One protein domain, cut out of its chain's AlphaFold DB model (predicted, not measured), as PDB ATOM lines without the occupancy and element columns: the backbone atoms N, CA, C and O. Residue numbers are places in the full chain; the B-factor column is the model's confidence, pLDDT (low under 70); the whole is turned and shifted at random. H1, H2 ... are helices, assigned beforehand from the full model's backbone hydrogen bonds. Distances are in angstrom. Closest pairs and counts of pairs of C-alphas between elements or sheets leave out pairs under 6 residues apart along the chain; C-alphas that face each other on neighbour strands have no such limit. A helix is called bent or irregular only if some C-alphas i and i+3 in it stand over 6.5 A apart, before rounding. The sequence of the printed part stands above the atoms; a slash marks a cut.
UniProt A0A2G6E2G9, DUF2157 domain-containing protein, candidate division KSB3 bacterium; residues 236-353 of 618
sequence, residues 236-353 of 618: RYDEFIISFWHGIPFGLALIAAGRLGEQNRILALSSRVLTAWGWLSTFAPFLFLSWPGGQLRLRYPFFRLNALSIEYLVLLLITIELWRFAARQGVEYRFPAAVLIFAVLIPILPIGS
ATOM      1  N   ARG A 236      99.343  -6.593  81.093       69.56
ATOM      2  CA  ARG A 236     100.018  -6.678  82.397       69.56
ATOM      3  C   ARG A 236      99.734  -8.026  83.059       69.56
ATOM      4  O   ARG A 236      98.828  -8.198  83.866       69.56
ATOM      5  N   TYR A 237     100.598  -8.986  82.755       74.75
ATOM      6  CA  TYR A 237     100.511 -10.361  83.249       74.75
ATOM      7  C   TYR A 237     100.452 -10.485  84.794       74.75
ATOM      8  O   TYR A 237      99.848 -11.420  85.315       74.75
ATOM      9  N   ASP A 238     101.019  -9.522  85.535       77.00
ATOM     10  CA  ASP A 238     100.958  -9.469  87.005       77.00
ATOM     11  C   ASP A 238      99.516  -9.328  87.540       77.00
ATOM     12  O   ASP A 238      99.146  -9.964  88.527       77.00
ATOM     13  N   GLU A 239      98.691  -8.513  86.878       78.94
ATOM     14  CA  GLU A 239      97.309  -8.215  87.275       78.94
ATOM     15  C   GLU A 239      96.374  -9.396  86.986       78.94
ATOM     16  O   GLU A 239      95.576  -9.794  87.838       78.94
ATOM     17  N   PHE A 240      96.579 -10.057  85.844       79.81
ATOM     18  CA  PHE A 240      95.939 -11.334  85.531       79.81
ATOM     19  C   PHE A 240      96.216 -12.394  86.608       79.81
ATOM     20  O   PHE A 240      95.318 -13.121  87.014       79.81
ATOM     21  N   ILE A 241      97.438 -12.477  87.136       85.31
ATOM     22  CA  ILE A 241      97.760 -13.450  88.189       85.31
ATOM     23  C   ILE A 241      97.045 -13.123  89.503       85.31
ATOM     24  O   ILE A 241      96.520 -14.033  90.152       85.31
ATOM     25  N   ILE A 242      96.988 -11.844  89.888       87.56
ATOM     26  CA  ILE A 242      96.227 -11.406  91.066       87.56
ATOM     27  C   ILE A 242      94.746 -11.789  90.912       87.56
ATOM     28  O   ILE A 242      94.163 -12.310  91.866       87.56
ATOM     29  N   SER A 243      94.168 -11.611  89.714       87.06
ATOM     30  CA  SER A 243      92.755 -11.911  89.446       87.06
ATOM     31  C   SER A 243      92.389 -13.364  89.784       87.06
ATOM     32  O   SER A 243      91.403 -13.609  90.482       87.06
ATOM     33  N   PHE A 244      93.237 -14.327  89.404       89.44
ATOM     34  CA  PHE A 244      93.055 -15.732  89.775       89.44
ATOM     35  C   PHE A 244      93.191 -15.945  91.279       89.44
ATOM     36  O   PHE A 244      92.362 -16.641  91.868       89.44
ATOM     37  N   TRP A 245      94.187 -15.344  91.932       92.75
ATOM     38  CA  TRP A 245      94.399 -15.542  93.367       92.75
ATOM     39  C   TRP A 245      93.207 -15.111  94.234       92.75
ATOM     40  O   TRP A 245      93.020 -15.721  95.290       92.75
ATOM     41  N   HIS A 246      92.345 -14.183  93.787       92.75
ATOM     42  CA  HIS A 246      91.073 -13.874  94.469       92.75
ATOM     43  C   HIS A 246      90.176 -15.096  94.672       92.75
ATOM     44  O   HIS A 246      89.412 -15.145  95.639       92.75
ATOM     45  N   GLY A 247      90.279 -16.103  93.799       94.44
ATOM     46  CA  GLY A 247      89.493 -17.331  93.878       94.44
ATOM     47  C   GLY A 247      89.612 -18.042  95.228       94.44
ATOM     48  O   GLY A 247      88.642 -18.654  95.679       94.44
ATOM     49  N   ILE A 248      90.749 -17.913  95.926       96.62
ATOM     50  CA  ILE A 248      90.950 -18.513  97.252       96.62
ATOM     51  C   ILE A 248      90.118 -17.810  98.332       96.62
ATOM     52  O   ILE A 248      89.220 -18.469  98.868       96.62
ATOM     53  N   PRO A 249      90.353 -16.525  98.678       97.31
ATOM     54  CA  PRO A 249      89.560 -15.852  99.699       97.31
ATOM     55  C   PRO A 249      88.078 -15.801  99.316       97.31
ATOM     56  O   PRO A 249      87.246 -16.129 100.160       97.31
ATOM     57  N   PHE A 250      87.738 -15.508  98.056       97.50
ATOM     58  CA  PHE A 250      86.349 -15.510  97.592       97.50
ATOM     59  C   PHE A 250      85.697 -16.888  97.748       97.50
ATOM     60  O   PHE A 250      84.625 -17.011  98.337       97.50
ATOM     61  N   GLY A 251      86.369 -17.952  97.299       97.50
ATOM     62  CA  GLY A 251      85.858 -19.313  97.422       97.50
ATOM     63  C   GLY A 251      85.619 -19.728  98.872       97.50
ATOM     64  O   GLY A 251      84.568 -20.287  99.196       97.50
ATOM     65  N   LEU A 252      86.536 -19.367  99.772       97.81
ATOM     66  CA  LEU A 252      86.382 -19.584 101.208       97.81
ATOM     67  C   LEU A 252      85.225 -18.773 101.813       97.81
ATOM     68  O   LEU A 252      84.542 -19.304 102.691       97.81
ATOM     69  N   ALA A 253      84.965 -17.544 101.353       97.94
ATOM     70  CA  ALA A 253      83.787 -16.773 101.762       97.94
ATOM     71  C   ALA A 253      82.486 -17.461 101.330       97.94
ATOM     72  O   ALA A 253      81.566 -17.598 102.139       97.94
ATOM     73  N   LEU A 254      82.417 -17.958 100.088       97.75
ATOM     74  CA  LEU A 254      81.248 -18.692  99.591       97.75
ATOM     75  C   LEU A 254      81.012 -19.984 100.380       97.75
ATOM     76  O   LEU A 254      79.867 -20.298 100.707       97.75
ATOM     77  N   ILE A 255      82.077 -20.715 100.727       96.19
ATOM     78  CA  ILE A 255      81.972 -21.908 101.575       96.19
ATOM     79  C   ILE A 255      81.423 -21.516 102.948       96.19
ATOM     80  O   ILE A 255      80.443 -22.116 103.382       96.19
ATOM     81  N   ALA A 256      81.982 -20.499 103.612       96.38
ATOM     82  CA  ALA A 256      81.492 -20.046 104.916       96.38
ATOM     83  C   ALA A 256      80.010 -19.637 104.866       96.38
ATOM     84  O   ALA A 256      79.207 -20.118 105.668       96.38
ATOM     85  N   ALA A 257      79.617 -18.825 103.881       95.81
ATOM     86  CA  ALA A 257      78.225 -18.429 103.668       95.81
ATOM     87  C   ALA A 257      77.314 -19.643 103.408       95.81
ATOM     88  O   ALA A 257      76.223 -19.750 103.974       95.81
ATOM     89  N   GLY A 258      77.785 -20.599 102.604       94.69
ATOM     90  CA  GLY A 258      77.090 -21.851 102.338       94.69
ATOM     91  C   GLY A 258      76.856 -22.668 103.609       94.69
ATOM     92  O   GLY A 258      75.729 -23.101 103.847       94.69
ATOM     93  N   ARG A 259      77.880 -22.808 104.460       91.75
ATOM     94  CA  ARG A 259      77.792 -23.505 105.755       91.75
ATOM     95  C   ARG A 259      76.792 -22.851 106.700       91.75
ATOM     96  O   ARG A 259      75.975 -23.547 107.292       91.75
ATOM     97  N   LEU A 260      76.832 -21.526 106.808       93.12
ATOM     98  CA  LEU A 260      75.937 -20.757 107.676       93.12
ATOM     99  C   LEU A 260      74.470 -20.862 107.233       93.12
ATOM    100  O   LEU A 260      73.571 -20.931 108.066       93.12
ATOM    101  N   GLY A 261      74.218 -20.907 105.921       92.31
ATOM    102  CA  GLY A 261      72.868 -21.027 105.367       92.31
ATOM    103  C   GLY A 261      72.307 -22.453 105.309       92.31
ATOM    104  O   GLY A 261      71.128 -22.615 105.003       92.31
ATOM    105  N   GLU A 262      73.112 -23.489 105.583       89.69
ATOM    106  CA  GLU A 262      72.757 -24.894 105.308       89.69
ATOM    107  C   GLU A 262      71.513 -25.359 106.087       89.69
ATOM    108  O   GLU A 262      70.693 -26.110 105.556       89.69
ATOM    109  N   GLN A 263      71.332 -24.861 107.314       89.19
ATOM    110  CA  GLN A 263      70.185 -25.188 108.170       89.19
ATOM    111  C   GLN A 263      68.904 -24.427 107.787       89.19
ATOM    112  O   GLN A 263      67.802 -24.827 108.163       89.19
ATOM    113  N   ASN A 264      69.010 -23.336 107.022       92.94
ATOM    114  CA  ASN A 264      67.854 -22.541 106.627       92.94
ATOM    115  C   ASN A 264      67.167 -23.171 105.406       92.94
ATOM    116  O   ASN A 264      67.749 -23.267 104.329       92.94
ATOM    117  N   ARG A 265      65.883 -23.538 105.534       93.69
ATOM    118  CA  ARG A 265      65.096 -24.184 104.464       93.69
ATOM    119  C   ARG A 265      65.101 -23.414 103.135       93.69
ATOM    120  O   ARG A 265      65.068 -24.044 102.080       93.69
ATOM    121  N   ILE A 266      65.114 -22.081 103.180       95.56
ATOM    122  CA  ILE A 266      65.107 -21.225 101.986       95.56
ATOM    123  C   ILE A 266      66.488 -21.229 101.323       95.56
ATOM    124  O   ILE A 266      66.584 -21.313 100.099       95.56
ATOM    125  N   LEU A 267      67.548 -21.173 102.134       95.44
ATOM    126  CA  LEU A 267      68.933 -21.092 101.667       95.44
ATOM    127  C   LEU A 267      69.552 -22.458 101.377       95.44
ATOM    128  O   LEU A 267      70.540 -22.505 100.663       95.44
ATOM    129  N   ALA A 268      68.972 -23.567 101.838       91.44
ATOM    130  CA  ALA A 268      69.581 -24.896 101.771       91.44
ATOM    131  C   ALA A 268      70.058 -25.299 100.364       91.44
ATOM    132  O   ALA A 268      71.122 -25.902 100.211       91.44
ATOM    133  N   LEU A 269      69.293 -24.964  99.317       93.56
ATOM    134  CA  LEU A 269      69.714 -25.207  97.936       93.56
ATOM    135  C   LEU A 269      70.868 -24.279  97.533       93.56
ATOM    136  O   LEU A 269      71.880 -24.756  97.019       93.56
ATOM    137  N   SER A 270      70.734 -22.980  97.799       95.50
ATOM    138  CA  SER A 270      71.776 -21.988  97.534       95.50
ATOM    139  C   SER A 270      73.074 -22.299  98.270       95.50
ATOM    140  O   SER A 270      74.141 -22.192  97.685       95.50
ATOM    141  N   SER A 271      72.999 -22.776  99.511       94.56
ATOM    142  CA  SER A 271      74.134 -23.176 100.336       94.56
ATOM    143  C   SER A 271      74.961 -24.286  99.707       94.56
ATOM    144  O   SER A 271      76.190 -24.227  99.731       94.56
ATOM    145  N   ARG A 272      74.310 -25.282  99.095       93.00
ATOM    146  CA  ARG A 272      75.009 -26.353  98.367       93.00
ATOM    147  C   ARG A 272      75.724 -25.812  97.137       93.00
ATOM    148  O   ARG A 272      76.857 -26.211  96.882       93.00
ATOM    149  N   VAL A 273      75.078 -24.905  96.403       95.19
ATOM    150  CA  VAL A 273      75.665 -24.258  95.221       95.19
ATOM    151  C   VAL A 273      76.843 -23.373  95.622       95.19
ATOM    152  O   VAL A 273      77.916 -23.536  95.059       95.19
ATOM    153  N   LEU A 274      76.689 -22.526  96.641       96.50
ATOM    154  CA  LEU A 274      77.752 -21.682  97.193       96.50
ATOM    155  C   LEU A 274      78.943 -22.508  97.679       96.50
ATOM    156  O   LEU A 274      80.077 -22.187  97.356       96.50
ATOM    157  N   THR A 275      78.697 -23.608  98.393       94.50
ATOM    158  CA  THR A 275      79.770 -24.495  98.865       94.50
ATOM    159  C   THR A 275      80.508 -25.148  97.695       94.50
ATOM    160  O   THR A 275      81.735 -25.150  97.664       94.50
ATOM    161  N   ALA A 276      79.779 -25.692  96.713       94.88
ATOM    162  CA  ALA A 276      80.385 -26.333  95.548       94.88
ATOM    163  C   ALA A 276      81.183 -25.335  94.698       94.88
ATOM    164  O   ALA A 276      82.318 -25.607  94.313       94.88
ATOM    165  N   TRP A 277      80.595 -24.166  94.443       96.81
ATOM    166  CA  TRP A 277      81.218 -23.094  93.682       96.81
ATOM    167  C   TRP A 277      82.407 -22.482  94.419       96.81
ATOM    168  O   TRP A 277      83.430 -22.182  93.809       96.81
ATOM    169  N   GLY A 278      82.318 -22.363  95.742       97.00
ATOM    170  CA  GLY A 278      83.414 -21.903  96.578       97.00
ATOM    171  C   GLY A 278      84.624 -22.827  96.492       97.00
ATOM    172  O   GLY A 278      85.724 -22.357  96.222       97.00
ATOM    173  N   TRP A 279      84.422 -24.147  96.573       96.31
ATOM    174  CA  TRP A 279      85.509 -25.108  96.360       96.31
ATOM    175  C   TRP A 279      86.099 -25.045  94.946       96.31
ATOM    176  O   TRP A 279      87.318 -25.117  94.803       96.31
ATOM    177  N   LEU A 280      85.267 -24.873  93.911       96.62
ATOM    178  CA  LEU A 280      85.740 -24.674  92.533       96.62
ATOM    179  C   LEU A 280      86.601 -23.408  92.405       96.62
ATOM    180  O   LEU A 280      87.663 -23.446  91.788       96.62
ATOM    181  N   SER A 281      86.175 -22.316  93.040       96.31
ATOM    182  CA  SER A 281      86.885 -21.031  93.056       96.31
ATOM    183  C   SER A 281      88.231 -21.136  93.756       96.31
ATOM    184  O   SER A 281      89.231 -20.654  93.241       96.31
ATOM    185  N   THR A 282      88.270 -21.809  94.908       97.19
ATOM    186  CA  THR A 282      89.503 -22.040  95.666       97.19
ATOM    187  C   THR A 282      90.476 -22.941  94.908       97.19
ATOM    188  O   THR A 282      91.686 -22.767  95.024       97.19
ATOM    189  N   PHE A 283      89.967 -23.896  94.126       97.00
ATOM    190  CA  PHE A 283      90.792 -24.811  93.343       97.00
ATOM    191  C   PHE A 283      91.360 -24.175  92.061       97.00
ATOM    192  O   PHE A 283      92.487 -24.487  91.674       97.00
ATOM    193  N   ALA A 284      90.615 -23.272  91.415       95.00
ATOM    194  CA  ALA A 284      90.969 -22.699  90.114       95.00
ATOM    195  C   ALA A 284      92.415 -22.155  90.007       95.00
ATOM    196  O   ALA A 284      93.081 -22.483  89.022       95.00
ATOM    197  N   PRO A 285      92.972 -21.415  90.988       94.44
ATOM    198  CA  PRO A 285      94.325 -20.861  90.879       94.44
ATOM    199  C   PRO A 285      95.390 -21.946  90.749       94.44
ATOM    200  O   PRO A 285      96.335 -21.799  89.980       94.44
ATOM    201  N   PHE A 286      95.214 -23.080  91.430       95.62
ATOM    202  CA  PHE A 286      96.131 -24.212  91.325       95.62
ATOM    203  C   PHE A 286      96.118 -24.846  89.931       95.62
ATOM    204  O   PHE A 286      97.149 -25.311  89.450       95.62
ATOM    205  N   LEU A 287      94.965 -24.855  89.261       93.44
ATOM    206  CA  LEU A 287      94.843 -25.395  87.911       93.44
ATOM    207  C   LEU A 287      95.448 -24.450  86.868       93.44
ATOM    208  O   LEU A 287      96.252 -24.887  86.045       93.44
ATOM    209  N   PHE A 288      95.083 -23.170  86.913       89.88
ATOM    210  CA  PHE A 288      95.431 -22.208  85.866       89.88
ATOM    211  C   PHE A 288      96.829 -21.605  86.035       89.88
ATOM    212  O   PHE A 288      97.537 -21.444  85.046       89.88
ATOM    213  N   LEU A 289      97.276 -21.346  87.269       91.19
ATOM    214  CA  LEU A 289      98.584 -20.728  87.537       91.19
ATOM    215  C   LEU A 289      99.728 -21.743  87.688       91.19
ATOM    216  O   LEU A 289     100.875 -21.356  87.893       91.19
ATOM    217  N   SER A 290      99.447 -23.046  87.577       90.94
ATOM    218  CA  SER A 290     100.480 -24.093  87.607       90.94
ATOM    219  C   SER A 290     101.176 -24.304  86.257       90.94
ATOM    220  O   SER A 290     101.890 -25.292  86.082       90.94
ATOM    221  N   TRP A 291     100.957 -23.423  85.283       87.12
ATOM    222  CA  TRP A 291     101.613 -23.453  83.979       87.12
ATOM    223  C   TRP A 291     102.615 -22.302  83.866       87.12
ATOM    224  O   TRP A 291     102.363 -21.224  84.407       87.12
ATOM    225  N   PRO A 292     103.755 -22.504  83.181       75.19
ATOM    226  CA  PRO A 292     104.633 -21.393  82.845       75.19
ATOM    227  C   PRO A 292     103.883 -20.409  81.943       75.19
ATOM    228  O   PRO A 292     103.159 -20.824  81.038       75.19
ATOM    229  N   GLY A 293     104.053 -19.111  82.184       73.12
ATOM    230  CA  GLY A 293     103.429 -18.077  81.364       73.12
ATOM    231  C   GLY A 293     104.277 -16.816  81.249       73.12
ATOM    232  O   GLY A 293     105.499 -16.890  81.359       73.12
ATOM    233  N   GLY A 294     103.633 -15.682  80.963       67.44
ATOM    234  CA  GLY A 294     104.288 -14.421  80.607       67.44
ATOM    235  C   GLY A 294     105.269 -13.871  81.651       67.44
ATOM    236  O   GLY A 294     105.276 -14.265  82.818       67.44
ATOM    237  N   GLN A 295     106.112 -12.929  81.220       67.75
ATOM    238  CA  GLN A 295     107.063 -12.262  82.111       67.75
ATOM    239  C   GLN A 295     106.327 -11.388  83.135       67.75
ATOM    240  O   GLN A 295     105.638 -10.429  82.787       67.75
ATOM    241  N   LEU A 296     106.517 -11.732  84.404       72.88
ATOM    242  CA  LEU A 296     106.096 -10.965  85.571       72.88
ATOM    243  C   LEU A 296     107.045  -9.783  85.783       72.88
ATOM    244  O   LEU A 296     108.266  -9.960  85.777       72.88
ATOM    245  N   ARG A 297     106.506  -8.573  85.966       74.50
ATOM    246  CA  ARG A 297     107.319  -7.354  86.125       74.50
ATOM    247  C   ARG A 297     107.594  -7.039  87.586       74.50
ATOM    248  O   ARG A 297     108.596  -6.399  87.901       74.50
ATOM    249  N   LEU A 298     106.709  -7.465  88.484       79.69
ATOM    250  CA  LEU A 298     106.755  -7.095  89.894       79.69
ATOM    251  C   LEU A 298     107.053  -8.302  90.757       79.69
ATOM    252  O   LEU A 298     106.249  -9.223  90.825       79.69
ATOM    253  N   ARG A 299     108.158  -8.251  91.510       83.50
ATOM    254  CA  ARG A 299     108.525  -9.310  92.463       83.50
ATOM    255  C   ARG A 299     107.413  -9.586  93.484       83.50
ATOM    256  O   ARG A 299     107.172 -10.749  93.795       83.50
ATOM    257  N   TYR A 300     106.739  -8.536  93.953       86.50
ATOM    258  CA  TYR A 300     105.617  -8.599  94.891       86.50
ATOM    259  C   TYR A 300     104.403  -7.845  94.317       86.50
ATOM    260  O   TYR A 300     104.224  -6.659  94.602       86.50
ATOM    261  N   PRO A 301     103.581  -8.491  93.474       83.00
ATOM    262  CA  PRO A 301     102.567  -7.791  92.682       83.00
ATOM    263  C   PRO A 301     101.443  -7.184  93.543       83.00
ATOM    264  O   PRO A 301     100.944  -6.108  93.221       83.00
ATOM    265  N   PHE A 302     101.123  -7.794  94.690       85.25
ATOM    266  CA  PHE A 302     100.086  -7.323  95.621       85.25
ATOM    267  C   PHE A 302     100.417  -6.005  96.347       85.25
ATOM    268  O   PHE A 302      99.519  -5.342  96.861       85.25
ATOM    269  N   PHE A 303     101.686  -5.589  96.395       85.06
ATOM    270  CA  PHE A 303     102.078  -4.342  97.070       85.06
ATOM    271  C   PHE A 303     101.870  -3.092  96.207       85.06
ATOM    272  O   PHE A 303     102.061  -1.978  96.684       85.06
ATOM    273  N   ARG A 304     101.442  -3.246  94.946       79.69
ATOM    274  CA  ARG A 304     101.191  -2.121  94.035       79.69
ATOM    275  C   ARG A 304      99.938  -1.300  94.390       79.69
ATOM    276  O   ARG A 304      99.699  -0.291  93.740       79.69
ATOM    277  N   LEU A 305      99.143  -1.709  95.388       75.69
ATOM    278  CA  LEU A 305      97.903  -1.034  95.824       75.69
ATOM    279  C   LEU A 305      96.994  -0.599  94.652       75.69
ATOM    280  O   LEU A 305      96.428   0.491  94.655       75.69
ATOM    281  N   ASN A 306      96.860  -1.450  93.630       81.50
ATOM    282  CA  ASN A 306      95.860  -1.278  92.573       81.50
ATOM    283  C   ASN A 306      94.495  -1.838  93.017       81.50
ATOM    284  O   ASN A 306      94.386  -2.462  94.075       81.50
ATOM    285  N   ALA A 307      93.458  -1.631  92.199       83.06
ATOM    286  CA  ALA A 307      92.094  -2.064  92.511       83.06
ATOM    287  C   ALA A 307      92.015  -3.561  92.862       83.06
ATOM    288  O   ALA A 307      91.426  -3.907  93.882       83.06
ATOM    289  N   LEU A 308      92.696  -4.422  92.097       85.69
ATOM    290  CA  LEU A 308      92.747  -5.867  92.344       85.69
ATOM    291  C   LEU A 308      93.441  -6.211  93.673       85.69
ATOM    292  O   LEU A 308      92.950  -7.019  94.451       85.69
ATOM    293  N   SER A 309      94.560  -5.563  94.006       87.50
ATOM    294  CA  SER A 309      95.237  -5.808  95.292       87.50
ATOM    295  C   SER A 309      94.367  -5.391  96.485       87.50
ATOM    296  O   SER A 309      94.346  -6.075  97.508       87.50
ATOM    297  N   ILE A 310      93.629  -4.284  96.355       89.25
ATOM    298  CA  ILE A 310      92.685  -3.812  97.377       89.25
ATOM    299  C   ILE A 310      91.498  -4.775  97.491       89.25
ATOM    300  O   ILE A 310      91.135  -5.155  98.605       89.25
ATOM    301  N   GLU A 311      90.929  -5.214  96.367       89.69
ATOM    302  CA  GLU A 311      89.845  -6.201  96.330       89.69
ATOM    303  C   GLU A 311      90.256  -7.501  97.029       89.69
ATOM    304  O   GLU A 311      89.520  -7.993  97.885       89.69
ATOM    305  N   TYR A 312      91.464  -8.007  96.766       92.94
ATOM    306  CA  TYR A 312      92.014  -9.170  97.460       92.94
ATOM    307  C   TYR A 312      92.039  -8.998  98.979       92.94
ATOM    308  O   TYR A 312      91.591  -9.888  99.705       92.94
ATOM    309  N   LEU A 313      92.541  -7.863  99.474       93.25
ATOM    310  CA  LEU A 313      92.610  -7.585 100.910       93.25
ATOM    311  C   LEU A 313      91.215  -7.476 101.535       93.25
ATOM    312  O   LEU A 313      90.976  -8.040 102.601       93.25
ATOM    313  N   VAL A 314      90.280  -6.803 100.860       94.69
ATOM    314  CA  VAL A 314      88.887  -6.684 101.315       94.69
ATOM    315  C   VAL A 314      88.218  -8.057 101.372       94.69
ATOM    316  O   VAL A 314      87.622  -8.404 102.392       94.69
ATOM    317  N   LEU A 315      88.364  -8.874 100.325       95.56
ATOM    318  CA  LEU A 315      87.853 -10.245 100.298       95.56
ATOM    319  C   LEU A 315      88.473 -11.090 101.410       95.56
ATOM    320  O   LEU A 315      87.752 -11.806 102.096       95.56
ATOM    321  N   LEU A 316      89.782 -10.981 101.637       96.62
ATOM    322  CA  LEU A 316      90.469 -11.704 102.704       96.62
ATOM    323  C   LEU A 316      89.903 -11.346 104.086       96.62
ATOM    324  O   LEU A 316      89.627 -12.247 104.878       96.62
ATOM    325  N   LEU A 317      89.672 -10.058 104.361       97.00
ATOM    326  CA  LEU A 317      89.068  -9.592 105.613       97.00
ATOM    327  C   LEU A 317      87.632 -10.104 105.782       97.00
ATOM    328  O   LEU A 317      87.291 -10.633 106.841       97.00
ATOM    329  N   ILE A 318      86.808 -10.020 104.732       96.88
ATOM    330  CA  ILE A 318      85.440 -10.563 104.732       96.88
ATOM    331  C   ILE A 318      85.468 -12.065 105.033       96.88
ATOM    332  O   ILE A 318      84.705 -12.549 105.869       96.88
ATOM    333  N   THR A 319      86.367 -12.806 104.392       97.81
ATOM    334  CA  THR A 319      86.525 -14.246 104.591       97.81
ATOM    335  C   THR A 319      86.943 -14.580 106.018       97.81
ATOM    336  O   THR A 319      86.373 -15.498 106.609       97.81
ATOM    337  N   ILE A 320      87.890 -13.834 106.596       97.00
ATOM    338  CA  ILE A 320      88.300 -13.999 107.996       97.00
ATOM    339  C   ILE A 320      87.094 -13.811 108.921       97.00
ATOM    340  O   ILE A 320      86.824 -14.684 109.746       97.00
ATOM    341  N   GLU A 321      86.324 -12.735 108.760       96.94
ATOM    342  CA  GLU A 321      85.164 -12.466 109.616       96.94
ATOM    343  C   GLU A 321      84.042 -13.498 109.443       96.94
ATOM    344  O   GLU A 321      83.473 -13.967 110.433       96.94
ATOM    345  N   LEU A 322      83.772 -13.944 108.212       96.75
ATOM    346  CA  LEU A 322      82.798 -15.005 107.950       96.75
ATOM    347  C   LEU A 322      83.200 -16.329 108.605       96.75
ATOM    348  O   LEU A 322      82.351 -16.993 109.201       96.75
ATOM    349  N   TRP A 323      84.478 -16.712 108.543       96.69
ATOM    350  CA  TRP A 323      84.958 -17.935 109.191       96.69
ATOM    351  C   TRP A 323      85.028 -17.810 110.712       96.69
ATOM    352  O   TRP A 323      84.706 -18.776 111.401       96.69
ATOM    353  N   ARG A 324      85.359 -16.631 111.256       95.69
ATOM    354  CA  ARG A 324      85.245 -16.352 112.700       95.69
ATOM    355  C   ARG A 324      83.804 -16.519 113.169       95.69
ATOM    356  O   ARG A 324      83.562 -17.159 114.193       95.69
ATOM    357  N   PHE A 325      82.844 -15.980 112.420       95.88
ATOM    358  CA  PHE A 325      81.424 -16.133 112.720       95.88
ATOM    359  C   PHE A 325      80.961 -17.592 112.581       95.88
ATOM    360  O   PHE A 325      80.322 -18.112 113.491       95.88
ATOM    361  N   ALA A 326      81.342 -18.291 111.509       93.94
ATOM    362  CA  ALA A 326      81.018 -19.705 111.311       93.94
ATOM    363  C   ALA A 326      81.597 -20.604 112.416       93.94
ATOM    364  O   ALA A 326      80.895 -21.476 112.926       93.94
ATOM    365  N   ALA A 327      82.834 -20.352 112.851       93.50
ATOM    366  CA  ALA A 327      83.456 -21.081 113.953       93.50
ATOM    367  C   ALA A 327      82.691 -20.891 115.277       93.50
ATOM    368  O   ALA A 327      82.490 -21.859 116.007       93.50
ATOM    369  N   ARG A 328      82.185 -19.677 115.560       94.69
ATOM    370  CA  ARG A 328      81.314 -19.416 116.727       94.69
ATOM    371  C   ARG A 328      79.993 -20.186 116.670       94.69
ATOM    372  O   ARG A 328      79.447 -20.514 117.714       94.69
ATOM    373  N   GLN A 329      79.506 -20.493 115.469       92.00
ATOM    374  CA  GLN A 329      78.305 -21.303 115.236       92.00
ATOM    375  C   GLN A 329      78.595 -22.819 115.221       92.00
ATOM    376  O   GLN A 329      77.744 -23.608 114.818       92.00
ATOM    377  N   GLY A 330      79.801 -23.249 115.618       89.31
ATOM    378  CA  GLY A 330      80.183 -24.665 115.670       89.31
ATOM    379  C   GLY A 330      80.454 -25.302 114.303       89.31
ATOM    380  O   GLY A 330      80.545 -26.526 114.206       89.31
ATOM    381  N   VAL A 331      80.591 -24.505 113.238       89.62
ATOM    382  CA  VAL A 331      80.950 -25.014 111.908       89.62
ATOM    383  C   VAL A 331      82.408 -25.474 111.914       89.62
ATOM    384  O   VAL A 331      83.304 -24.749 112.343       89.62
ATOM    385  N   GLU A 332      82.664 -26.671 111.385       86.69
ATOM    386  CA  GLU A 332      84.023 -27.189 111.230       86.69
ATOM    387  C   GLU A 332      84.866 -26.281 110.314       86.69
ATOM    388  O   GLU A 332      84.523 -26.055 109.151       86.69
ATOM    389  N   TYR A 333      85.992 -25.789 110.837       87.25
ATOM    390  CA  TYR A 333      86.832 -24.794 110.165       87.25
ATOM    391  C   TYR A 333      88.289 -25.235 109.956       87.25
ATOM    392  O   TYR A 333      89.068 -24.471 109.401       87.25
ATOM    393  N   ARG A 334      88.692 -26.450 110.362       89.75
ATOM    394  CA  ARG A 334      90.111 -26.872 110.387       89.75
ATOM    395  C   ARG A 334      90.798 -26.799 109.021       89.75
ATOM    396  O   ARG A 334      91.812 -26.123 108.883       89.75
ATOM    397  N   PHE A 335      90.253 -27.482 108.014       92.38
ATOM    398  CA  PHE A 335      90.823 -27.450 106.664       92.38
ATOM    399  C   PHE A 335      90.678 -26.066 105.995       92.38
ATOM    400  O   PHE A 335      91.686 -25.544 105.524       92.38
ATOM    401  N   PRO A 336      89.500 -25.407 106.026       93.81
ATOM    402  CA  PRO A 336      89.362 -24.029 105.550       93.81
ATOM    403  C   PRO A 336      90.334 -23.031 106.191       93.81
ATOM    404  O   PRO A 336      90.855 -22.171 105.492       93.81
ATOM    405  N   ALA A 337      90.641 -23.164 107.485       93.19
ATOM    406  CA  ALA A 337      91.619 -22.317 108.163       93.19
ATOM    407  C   ALA A 337      93.041 -22.523 107.628       93.19
ATOM    408  O   ALA A 337      93.766 -21.548 107.461       93.19
ATOM    409  N   ALA A 338      93.432 -23.756 107.294       94.75
ATOM    410  CA  ALA A 338      94.721 -24.009 106.647       94.75
ATOM    411  C   ALA A 338      94.806 -23.336 105.263       94.75
ATOM    412  O   ALA A 338      95.821 -22.726 104.930       94.75
ATOM    413  N   VAL A 339      93.722 -23.385 104.480       96.56
ATOM    414  CA  VAL A 339      93.641 -22.693 103.181       96.56
ATOM    415  C   VAL A 339      93.623 -21.169 103.361       96.56
ATOM    416  O   VAL A 339      94.219 -20.447 102.566       96.56
ATOM    417  N   LEU A 340      92.994 -20.665 104.424       96.44
ATOM    418  CA  LEU A 340      92.986 -19.241 104.751       96.44
ATOM    419  C   LEU A 340      94.379 -18.737 105.143       96.44
ATOM    420  O   LEU A 340      94.780 -17.670 104.696       96.44
ATOM    421  N   ILE A 341      95.146 -19.518 105.911       96.19
ATOM    422  CA  ILE A 341      96.556 -19.210 106.203       96.19
ATOM    423  C   ILE A 341      97.351 -19.131 104.898       96.19
ATOM    424  O   ILE A 341      98.101 -18.183 104.696       96.19
ATOM    425  N   PHE A 342      97.147 -20.080 103.980       95.69
ATOM    426  CA  PHE A 342      97.772 -20.025 102.659       95.69
ATOM    427  C   PHE A 342      97.390 -18.748 101.888       95.69
ATOM    428  O   PHE A 342      98.268 -18.107 101.316       95.69
ATOM    429  N   ALA A 343      96.123 -18.318 101.946       96.31
ATOM    430  CA  ALA A 343      95.676 -17.046 101.370       96.31
ATOM    431  C   ALA A 343      96.399 -15.832 101.983       96.31
ATOM    432  O   ALA A 343      96.893 -14.979 101.256       96.31
ATOM    433  N   VAL A 344      96.551 -15.781 103.309       96.19
ATOM    434  CA  VAL A 344      97.277 -14.695 103.996       96.19
ATOM    435  C   VAL A 344      98.750 -14.624 103.568       96.19
ATOM    436  O   VAL A 344      99.321 -13.537 103.505       96.19
ATOM    437  N   LEU A 345      99.372 -15.764 103.254       95.19
ATOM    438  CA  LEU A 345     100.777 -15.820 102.851       95.19
ATOM    439  C   LEU A 345     101.011 -15.399 101.391       95.19
ATOM    440  O   LEU A 345     102.099 -14.930 101.073       95.19
ATOM    441  N   ILE A 346     100.032 -15.536 100.492       93.50
ATOM    442  CA  ILE A 346     100.228 -15.257  99.056       93.50
ATOM    443  C   ILE A 346     100.757 -13.836  98.777       93.50
ATOM    444  O   ILE A 346     101.750 -13.727  98.052       93.50
ATOM    445  N   PRO A 347     100.191 -12.755  99.353       92.00
ATOM    446  CA  PRO A 347     100.649 -11.392  99.082       92.00
ATOM    447  C   PRO A 347     102.110 -11.117  99.450       92.00
ATOM    448  O   PRO A 347     102.746 -10.278  98.815       92.00
ATOM    449  N   ILE A 348     102.646 -11.815 100.459       92.88
ATOM    450  CA  ILE A 348     104.015 -11.616 100.961       92.88
ATOM    451  C   ILE A 348     105.053 -12.498 100.260       92.88
ATOM    452  O   ILE A 348     106.251 -12.344 100.488       92.88
ATOM    453  N   LEU A 349     104.619 -13.431  99.410       91.44
ATOM    454  CA  LEU A 349     105.523 -14.283  98.652       91.44
ATOM    455  C   LEU A 349     106.031 -13.547  97.402       91.44
ATOM    456  O   LEU A 349     105.265 -12.821  96.762       91.44
ATOM    457  N   PRO A 350     107.298 -13.755  96.993       90.06
ATOM    458  CA  PRO A 350     107.864 -13.146  95.791       90.06
ATOM    459  C   PRO A 350     107.364 -13.840  94.509       90.06
ATOM    460  O   PRO A 350     108.157 -14.294  93.683       90.06
ATOM    461  N   ILE A 351     106.040 -13.953  94.352       87.06
ATOM    462  CA  ILE A 351     105.364 -14.662  93.255       87.06
ATOM    463  C   ILE A 351     105.562 -14.000  91.890       87.06
ATOM    464  O   ILE A 351     105.197 -14.593  90.886       87.06
ATOM    465  N   GLY A 352     106.174 -12.814  91.840       83.19
ATOM    466  CA  GLY A 352     106.699 -12.235  90.607       83.19
ATOM    467  C   GLY A 352     107.845 -13.027  89.983       83.19
ATOM    468  O   GLY A 352     108.173 -12.850  88.819       83.19
ATOM    469  N   SER A 353     108.489 -13.916  90.738       87.00
ATOM    470  CA  SER A 353     109.381 -14.906  90.145       87.00
ATOM    471  C   SER A 353     108.551 -16.060  89.586       87.00
ATOM    472  O   SER A 353     107.830 -16.716  90.337       87.00
TER     473      SER A 353
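AT A GLANCE: This is residues 236 to 353 of the 618 residues of the protein "DUF2157 domain-containing protein" of candidate division KSB3 bacterium (UniProt A0A2G6E2G9). A rod of nearly aligned helices: H1 and H2 follow end to end through the middle, H3 folds back along one side, and the H5 and H6 hairpin covers the other. Short H4 and the long link of residues 289 to 300 lie at the H1 end. The printed part has 118 residues with six named helices, H1 to H6 in order, and no named strand: all helix. It is compact, with a radius of gyration of the C-alphas of 15.2 A and spans of 49 by 24 by 23 A.

IN THESE COORDINATES: H1 is residues 237 to 245, from C-alpha 237 at (100.511, -10.361, 83.249). H2 is residues 247 to 261, 20.5 A long. H3, residues 268 to 288, 30.5 A, has a kink of 27 degrees near residue 282. H4 is residues 301 to 304, and H5 residues 307 to 328, 31.7 A. H6, residues 334 to 348, 22.7 A, ends at C-alpha 348 at (104.015, -11.616, 100.961). H3 and H6 are only just irregular: C-alphas 282 and 285 are 6.9 A apart, 344 and 347 6.8 A.

HOW THE PARTS SIT: H2, H5 and H6 form a bundle, three helices at shallow tilts. H2 touches H5, the same way at 31 degrees, closest C-alphas Ala 253 and Thr 319, 4.7 A. H5 and H6, a hairpin, only just touch, with 3 pairs of C-alphas within 8 A, closest Leu 316 and Val 344, 7.5 A. H2 and H3, a hairpin, touch at 16 degrees, closest C-alphas Gly 251 and Gly 278, 3.7 A. H3 is apart from H5 and H6. H1 touches H5 at C-alphas Ile 242 and Leu 308, 6.7 A, their closest. H4 touches H6, closest C-alphas Phe 302 and Pro 347, 5.4 A. Every O i to N i+4 pair is within hydrogen-bond range in H1, H2 and H5, against 15 of 17 in H3 and 9 of 11 in H6; H4 is too short for one.

THE WHOLE: The farthest C-alphas, of Arg 265 and Gln 295, are 49.0 A apart. The printed part has no cut, and the link H3 to H4 is long. The model's pLDDT is under 70 at residues 236, 294 and 295.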